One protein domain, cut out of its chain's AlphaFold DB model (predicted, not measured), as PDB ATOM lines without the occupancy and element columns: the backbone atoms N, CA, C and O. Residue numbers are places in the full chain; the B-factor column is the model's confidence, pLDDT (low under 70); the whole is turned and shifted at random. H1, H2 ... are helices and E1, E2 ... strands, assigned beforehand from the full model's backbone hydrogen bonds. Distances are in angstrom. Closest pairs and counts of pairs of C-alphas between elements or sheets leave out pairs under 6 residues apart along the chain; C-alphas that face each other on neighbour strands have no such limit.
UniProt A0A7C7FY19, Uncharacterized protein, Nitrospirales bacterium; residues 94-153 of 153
ATOM      1  N   THR A  94     -28.605 -25.579  19.014       59.44
ATOM      2  CA  THR A  94     -29.650 -25.749  18.015       59.44
ATOM      3  C   THR A  94     -30.532 -24.511  18.113       59.44
ATOM      4  O   THR A  94     -31.452 -24.445  18.924       59.44
ATOM      5  N   LEU A  95     -30.150 -23.463  17.391       74.62
ATOM      6  CA  LEU A  95     -30.901 -22.229  17.324       74.62
ATOM      7  C   LEU A  95     -32.157 -22.540  16.520       74.62
ATOM      8  O   LEU A  95     -32.050 -23.052  15.406       74.62
ATOM      9  N   ASN A  96     -33.331 -22.266  17.075       82.88
ATOM     10  CA  ASN A  96     -34.586 -22.473  16.370       82.88
ATOM     11  C   ASN A  96     -35.199 -21.134  15.969       82.88
ATOM     12  O   ASN A  96     -35.014 -20.099  16.615       82.88
ATOM     13  N   VAL A  97     -35.979 -21.161  14.891       86.06
ATOM     14  CA  VAL A  97     -36.805 -20.017  14.508       86.06
ATOM     15  C   VAL A  97     -37.790 -19.716  15.640       86.06
ATOM     16  O   VAL A  97     -38.519 -20.593  16.101       86.06
ATOM     17  N   GLY A  98     -37.814 -18.462  16.085       84.50
ATOM     18  CA  GLY A  98     -38.613 -17.990  17.211       84.50
ATOM     19  C   GLY A  98     -37.831 -17.796  18.511       84.50
ATOM     20  O   GLY A  98     -38.348 -17.100  19.391       84.50
ATOM     21  N   ASP A  99     -36.610 -18.326  18.614       85.56
ATOM     22  CA  ASP A  99     -35.744 -18.121  19.778       85.56
ATOM     23  C   ASP A  99     -35.300 -16.657  19.895       85.56
ATOM     24  O   ASP A  99     -35.304 -15.894  18.929       85.56
ATOM     25  N   THR A 100     -34.924 -16.236  21.103       85.94
ATOM     26  CA  THR A 100     -34.363 -14.900  21.348       85.94
ATOM     27  C   THR A 100     -32.894 -15.026  21.717       85.94
ATOM     28  O   THR A 100     -32.547 -15.720  22.672       85.94
ATOM     29  N   VAL A 101     -32.041 -14.336  20.967       83.12
ATOM     30  CA  VAL A 101     -30.591 -14.319  21.154       83.12
ATOM     31  C   VAL A 101     -30.188 -13.015  21.814       83.12
ATOM     32  O   VAL A 101     -30.593 -11.936  21.384       83.12
ATOM     33  N   GLU A 102     -29.367 -13.112  22.853       83.31
ATOM     34  CA  GLU A 102     -28.705 -11.960  23.450       83.31
ATOM     35  C   GLU A 102     -27.322 -11.780  22.820       83.31
ATOM     36  O   GLU A 102     -26.429 -12.615  22.964       83.31
ATOM     37  N   ILE A 103     -27.145 -10.671  22.115       81.25
ATOM     38  CA  ILE A 103     -25.892 -10.270  21.494       81.25
ATOM     39  C   ILE A 103     -25.212  -9.294  22.441       81.25
ATOM     40  O   ILE A 103     -25.720  -8.200  22.689       81.25
ATOM     41  N   THR A 104     -24.052  -9.684  22.961       80.94
ATOM     42  CA  THR A 104     -23.189  -8.776  23.720       80.94
ATOM     43  C   THR A 104     -22.132  -8.211  22.782       80.94
ATOM     44  O   THR A 104     -21.310  -8.955  22.247       80.94
ATOM     45  N   THR A 105     -22.150  -6.903  22.551       80.06
ATOM     46  CA  THR A 105     -21.115  -6.235  21.758       80.06
ATOM     47  C   THR A 105     -19.830  -6.085  22.570       80.06
ATOM     48  O   THR A 105     -19.828  -6.119  23.800       80.06
ATOM     49  N   THR A 106     -18.711  -5.845  21.888       75.25
ATOM     50  CA  THR A 106     -17.413  -5.576  22.533       75.25
ATOM     51  C   THR A 106     -17.417  -4.318  23.402       75.25
ATOM     52  O   THR A 106     -16.615  -4.211  24.324       75.25
ATOM     53  N   SER A 107     -18.346  -3.388  23.161       79.69
ATOM     54  CA  SER A 107     -18.587  -2.228  24.025       79.69
ATOM     55  C   SER A 107     -19.317  -2.579  25.330       79.69
ATOM     56  O   SER A 107     -19.562  -1.688  26.138       79.69
ATOM     57  N   GLY A 108     -19.687  -3.849  25.533       78.94
ATOM     58  CA  GLY A 108     -20.482  -4.312  26.670       78.94
ATOM     59  C   GLY A 108     -21.969  -3.975  26.551       78.94
ATOM     60  O   GLY A 108     -22.681  -3.980  27.550       78.94
ATOM     61  N   SER A 109     -22.447  -3.628  25.353       72.56
ATOM     62  CA  SER A 109     -23.867  -3.360  25.118       72.56
ATOM     63  C   SER A 109     -24.599  -4.667  24.827       72.56
ATOM     64  O   SER A 109     -24.081  -5.535  24.127       72.56
ATOM     65  N   HIS A 110     -25.805  -4.801  25.369       81.19
ATOM     66  CA  HIS A 110     -26.618  -6.009  25.260       81.19
ATOM     67  C   HIS A 110     -27.816  -5.742  24.350       81.19
ATOM     68  O   HIS A 110     -28.573  -4.797  24.580       81.19
ATOM     69  N   HIS A 111     -27.995  -6.578  23.330       80.75
ATOM     70  CA  HIS A 111     -29.102  -6.486  22.383       80.75
ATOM     71  C   HIS A 111     -29.839  -7.817  22.312       80.75
ATOM     72  O   HIS A 111     -29.224  -8.855  22.094       80.75
ATOM     73  N   LEU A 112     -31.156  -7.785  22.486       83.81
ATOM     74  CA  LEU A 112     -32.010  -8.955  22.315       83.81
ATOM     75  C   LEU A 112     -32.553  -8.952  20.888       83.81
ATOM     76  O   LEU A 112     -33.130  -7.952  20.464       83.81
ATOM     77  N   VAL A 113     -32.355 -10.051  20.169       84.12
ATOM     78  CA  VAL A 113     -32.812 -10.229  18.787       84.12
ATOM     79  C   VAL A 113     -33.611 -11.517  18.695       84.12
ATOM     80  O   VAL A 113     -33.123 -12.584  19.074       84.12
ATOM     81  N   ARG A 114     -34.835 -11.433  18.181       86.44
ATOM     82  CA  ARG A 114     -35.650 -12.610  17.892       86.44
ATOM     83  C   ARG A 114     -35.265 -13.199  16.541       86.44
ATOM     84  O   ARG A 114     -35.238 -12.500  15.531       86.44
ATOM     85  N   VAL A 115     -35.002 -14.499  16.521       88.12
ATOM     86  CA  VAL A 115     -34.673 -15.256  15.314       88.12
ATOM     87  C   VAL A 115     -35.937 -15.430  14.483       88.12
ATOM     88  O   VAL A 115     -36.897 -16.061  14.926       88.12
ATOM     89  N   ASN A 116     -35.928 -14.884  13.273       88.75
ATOM     90  CA  ASN A 116     -37.014 -15.031  12.308       88.75
ATOM     91  C   ASN A 116     -36.694 -16.095  11.258       88.75
ATOM     92  O   ASN A 116     -37.609 -16.767  10.796       88.75
ATOM     93  N   ASP A 117     -35.421 -16.234  10.883       86.81
ATOM     94  CA  ASP A 117     -34.968 -17.206   9.888       86.81
ATOM     95  C   ASP A 117     -33.483 -17.557  10.090       86.81
ATOM     96  O   ASP A 117     -32.723 -16.767  10.668       86.81
ATOM     97  N   ILE A 118     -33.075 -18.740   9.627       84.56
ATOM     98  CA  ILE A 118     -31.706 -19.263   9.739       84.56
ATOM     99  C   ILE A 118     -31.284 -19.809   8.375       84.56
ATOM    100  O   ILE A 118     -31.903 -20.728   7.843       84.56
ATOM    101  N   THR A 119     -30.203 -19.259   7.830       82.56
ATOM    102  CA  THR A 119     -29.571 -19.710   6.587       82.56
ATOM    103  C   THR A 119     -28.180 -20.278   6.874       82.56
ATOM    104  O   THR A 119     -27.640 -20.095   7.963       82.56
ATOM    105  N   GLU A 120     -27.575 -20.964   5.899       75.75
ATOM    106  CA  GLU A 120     -26.229 -21.552   6.047       75.75
ATOM    107  C   GLU A 120     -25.150 -20.509   6.389       75.75
ATOM    108  O   GLU A 120     -24.154 -20.824   7.032       75.75
ATOM    109  N   ASP A 121     -25.356 -19.256   5.978       76.44
ATOM    110  CA  ASP A 121     -24.406 -18.152   6.114       76.44
ATOM    111  C   ASP A 121     -24.789 -17.121   7.193       76.44
ATOM    112  O   ASP A 121     -23.962 -16.271   7.549       76.44
ATOM    113  N   ALA A 122     -26.029 -17.144   7.706       81.19
ATOM    114  CA  ALA A 122     -26.521 -16.079   8.576       81.19
ATOM    115  C   ALA A 122     -27.726 -16.438   9.468       81.19
ATOM    116  O   ALA A 122     -28.596 -17.225   9.106       81.19
ATOM    117  N   ILE A 123     -27.842 -15.731  10.598       85.00
ATOM    118  CA  ILE A 123     -29.084 -15.628  11.383       85.00
ATOM    119  C   ILE A 123     -29.786 -14.317  11.026       85.00
ATOM    120  O   ILE A 123     -29.166 -13.248  11.048       85.00
ATOM    121  N   ILE A 124     -31.086 -14.372  10.743       86.12
ATOM    122  CA  ILE A 124     -31.906 -13.201  10.417       86.12
ATOM    123  C   ILE A 124     -32.907 -12.961  11.551       86.12
ATOM    124  O   ILE A 124     -33.668 -13.855  11.921       86.12
ATOM    125  N   GLY A 125     -32.945 -11.741  12.088       88.81
ATOM    126  CA  GLY A 125     -33.826 -11.389  13.200       88.81
ATOM    127  C   GLY A 125     -34.037  -9.886  13.347       88.81
ATOM    128  O   GLY A 125     -33.100  -9.117  13.178       88.81
ATOM    129  N   ASP A 126     -35.275  -9.462  13.611       82.19
ATOM    130  CA  ASP A 126     -35.672  -8.061  13.861       82.19
ATOM    131  C   ASP A 126     -35.081  -7.011  12.890       82.19
ATOM    132  O   ASP A 126     -34.723  -5.901  13.274       82.19
ATOM    133  N   GLY A 127     -34.965  -7.358  11.601       82.12
ATOM    134  CA  GLY A 127     -34.397  -6.481  10.564       82.12
ATOM    135  C   GLY A 127     -32.863  -6.463  10.503       82.12
ATOM    136  O   GLY A 127     -32.290  -5.776   9.656       82.12
ATOM    137  N   HIS A 128     -32.200  -7.244  11.350       78.00
ATOM    138  CA  HIS A 128     -30.761  -7.459  11.377       78.00
ATOM    139  C   HIS A 128     -30.393  -8.826  10.780       78.00
ATOM    140  O   HIS A 128     -31.144  -9.798  10.876       78.00
ATOM    141  N   ARG A 129     -29.212  -8.898  10.155       81.62
ATOM    142  CA  ARG A 129     -28.621 -10.134   9.628       81.62
ATOM    143  C   ARG A 129     -27.235 -10.306  10.239       81.62
ATOM    144  O   ARG A 129     -26.378  -9.439  10.068       81.62
ATOM    145  N   LEU A 130     -27.050 -11.387  10.986       80.44
ATOM    146  CA  LEU A 130     -25.801 -11.749  11.648       80.44
ATOM    147  C   LEU A 130     -25.083 -12.761  10.768       80.44
ATOM    148  O   LEU A 130     -25.625 -13.833  10.523       80.44
ATOM    149  N   PHE A 131     -23.894 -12.414  10.288       76.25
ATOM    150  CA  PHE A 131     -23.080 -13.297   9.459       76.25
ATOM    151  C   PHE A 131     -22.095 -14.078  10.319       76.25
ATOM    152  O   PHE A 131     -21.510 -13.526  11.257       76.25
ATOM    153  N   PHE A 132     -21.884 -15.339   9.962       67.75
ATOM    154  CA  PHE A 132     -20.834 -16.153  10.554       67.75
ATOM    155  C   PHE A 132     -19.602 -16.102   9.659       67.75
ATOM    156  O   PHE A 132     -19.573 -16.692   8.584       67.75
ATOM    157  N   GLU A 133     -18.567 -15.394  10.101       60.88
ATOM    158  CA  GLU A 133     -17.240 -15.558   9.516       60.88
ATOM    159  C   GLU A 133     -16.574 -16.729  10.239       60.88
ATOM    160  O   GLU A 133     -16.071 -16.587  11.357       60.88
ATOM    161  N   VAL A 134     -16.612 -17.910   9.619       57.00
ATOM    162  CA  VAL A 134     -15.751 -19.016  10.037       57.00
ATOM    163  C   VAL A 134     -14.340 -18.625   9.623       57.00
ATOM    164  O   VAL A 134     -13.964 -18.750   8.461       57.00
ATOM    165  N   ARG A 135     -13.573 -18.073  10.561       51.34
ATOM    166  CA  ARG A 135     -12.137 -17.931  10.356       51.34
ATOM    167  C   ARG A 135     -11.514 -19.307  10.472       51.34
ATOM    168  O   ARG A 135     -11.699 -19.971  11.492       51.34
ATOM    169  N   ASP A 136     -10.767 -19.699   9.443       54.12
ATOM    170  CA  ASP A 136      -9.841 -20.818   9.554       54.12
ATOM    171  C   ASP A 136      -9.003 -20.621  10.825       54.12
ATOM    172  O   ASP A 136      -8.582 -19.486  11.101       54.12
ATOM    173  N   PRO A 137      -8.804 -21.674  11.638       56.03
ATOM    174  CA  PRO A 137      -8.036 -21.545  12.863       56.03
ATOM    175  C   PRO A 137      -6.682 -20.937  12.514       56.03
ATOM    176  O   PRO A 137      -5.998 -21.393  11.591       56.03
ATOM    177  N   TYR A 138      -6.301 -19.875  13.226       54.06
ATOM    178  CA  TYR A 138      -4.977 -19.313  13.045       54.06
ATOM    179  C   TYR A 138      -3.970 -20.427  13.323       54.06
ATOM    180  O   TYR A 138      -4.042 -21.097  14.352       54.06
ATOM    181  N   TRP A 139      -3.018 -20.630  12.409       62.97
ATOM    182  CA  TRP A 139      -1.968 -21.638  12.577       62.97
ATOM    183  C   TRP A 139      -1.236 -21.504  13.921       62.97
ATOM    184  O   TRP A 139      -0.771 -22.502  14.455       62.97
ATOM    185  N   SER A 140      -1.192 -20.301  14.503       58.56
ATOM    186  CA  SER A 140      -0.679 -20.062  15.854       58.56
ATOM    187  C   SER A 140      -1.441 -20.812  16.944       58.56
ATOM    188  O   SER A 140      -0.809 -21.319  17.861       58.56
ATOM    189  N   ASP A 141      -2.767 -20.912  16.847       61.28
ATOM    190  CA  ASP A 141      -3.609 -21.571  17.852       61.28
ATOM    191  C   ASP A 141      -3.467 -23.093  17.747       61.28
ATOM    192  O   ASP A 141      -3.424 -23.793  18.755       61.28
ATOM    193  N   VAL A 142      -3.308 -23.601  16.518       61.19
ATOM    194  CA  VAL A 142      -2.999 -25.015  16.257       61.19
ATOM    195  C   VAL A 142      -1.607 -25.365  16.778       61.19
ATOM    196  O   VAL A 142      -1.443 -26.390  17.431       61.19
ATOM    197  N   ILE A 143      -0.606 -24.518  16.525       65.06
ATOM    198  CA  ILE A 143       0.762 -24.734  17.008       65.06
ATOM    199  C   ILE A 143       0.810 -24.655  18.536       65.06
ATOM    200  O   ILE A 143       1.392 -25.543  19.142       65.06
ATOM    201  N   ALA A 144       0.156 -23.673  19.161       64.94
ATOM    202  CA  ALA A 144       0.088 -23.564  20.619       64.94
ATOM    203  C   ALA A 144      -0.603 -24.780  21.257       64.94
ATOM    204  O   ALA A 144      -0.128 -25.304  22.259       64.94
ATOM    205  N   PHE A 145      -1.680 -25.280  20.642       64.69
ATOM    206  CA  PHE A 145      -2.312 -26.525  21.073       64.69
ATOM    207  C   PHE A 145      -1.366 -27.725  20.946       64.69
ATOM    208  O   PHE A 145      -1.303 -28.553  21.852       64.69
ATOM    209  N   LEU A 146      -0.629 -27.836  19.837       66.25
ATOM    210  CA  LEU A 146       0.342 -28.913  19.640       66.25
ATOM    211  C   LEU A 146       1.496 -28.834  20.643       66.25
ATOM    212  O   LEU A 146       1.919 -29.877  21.132       66.25
ATOM    213  N   ASP A 147       1.962 -27.634  20.974       72.38
ATOM    214  CA  ASP A 147       3.027 -27.399  21.953       72.38
ATOM    215  C   ASP A 147       2.583 -27.826  23.363       72.38
ATOM    216  O   ASP A 147       3.236 -28.647  24.011       72.38
ATOM    217  N   ASP A 148       1.386 -27.392  23.774       67.62
ATOM    218  CA  ASP A 148       0.772 -27.760  25.055       67.62
ATOM    219  C   ASP A 148       0.441 -29.262  25.147       67.62
ATOM    220  O   ASP A 148       0.544 -29.861  26.221       67.62
ATOM    221  N   THR A 149       0.033 -29.889  24.038       64.38
ATOM    222  CA  THR A 149      -0.425 -31.293  24.024       64.38
ATOM    223  C   THR A 149       0.727 -32.282  23.887       64.38
ATOM    224  O   THR A 149       0.709 -33.345  24.510       64.38
ATOM    225  N   LEU A 150       1.725 -31.963  23.064       72.69
ATOM    226  CA  LEU A 150       2.879 -32.831  22.827       72.69
ATOM    227  C   LEU A 150       4.026 -32.552  23.802       72.69
ATOM    228  O   LEU A 150       4.976 -33.334  23.839       72.69
ATOM    229  N   GLY A 151       3.928 -31.490  24.612       50.19
ATOM    230  CA  GLY A 151       4.915 -31.146  25.633       50.19
ATOM    231  C   GLY A 151       6.304 -30.934  25.039       50.19
ATOM    232  O   GLY A 151       7.293 -31.376  25.629       50.19
ATOM    233  N   MET A 152       6.374 -30.337  23.848       53.41
ATOM    234  CA  MET A 152       7.656 -30.020  23.234       53.41
ATOM    235  C   MET A 152       8.239 -28.778  23.935       53.41
ATOM    236  O   MET A 152       7.526 -27.796  24.104       53.41
ATOM    237  N   PRO A 153       9.476 -28.848  24.458       51.97
ATOM    238  CA  PRO A 153      10.137 -27.714  25.103       51.97
ATOM    239  C   PRO A 153      10.654 -26.668  24.108       51.97
ATOM    240  O   PRO A 153      10.982 -27.042  22.956       51.97
TER     241      PRO A 153
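Overview. This is residues 94 to 153 of the 153 residues of an uncharacterized protein of Nitrospirales bacterium (UniProt A0A7C7FY19). A small head, a four-strand sheet curled like part of a barrel, has a free arm, residues 135 to 153 with H1, sticking out. The 60 printed residues include strands E1, E2, E3, E4, then helix H1; the sheet, in that order, is a meander, each strand the antiparallel neighbour of the one before. The class is mixed, the whole extended: radius of gyration of the C-alphas 17.2 A, spans 51 by 27 by 17 A.

Arrangement. Start at E1, residues 100 to 104, a hairpin with E2, residues 110 to 118; N 101 and O 113, 2.8 A apart, are within hydrogen-bond range. E2 bends by 63 degrees at residue 115; its residues 115 to 118 pair with E3, residues 122 to 125, where N 116 and O 124 are 2.8 A apart. E3 and E4, residues 128 to 131, form a hairpin; look at N 123 and O 130, 2.9 A. H1, residues 139 to 150, is not on the sheet; its O i to N i+4 pairs are all within range.

Along the chain. Find C-alpha 100 at (-34.363, -14.900, 21.348); E1 spans 13.0 A, E2 21.0 A. H1 runs 15.9 A to C-alpha 150 at (2.879, -32.831, 22.827).

Size, cuts and confidence. The printed part has no cut and no long link; residues 132 to 146 are among 21 under pLDDT 70.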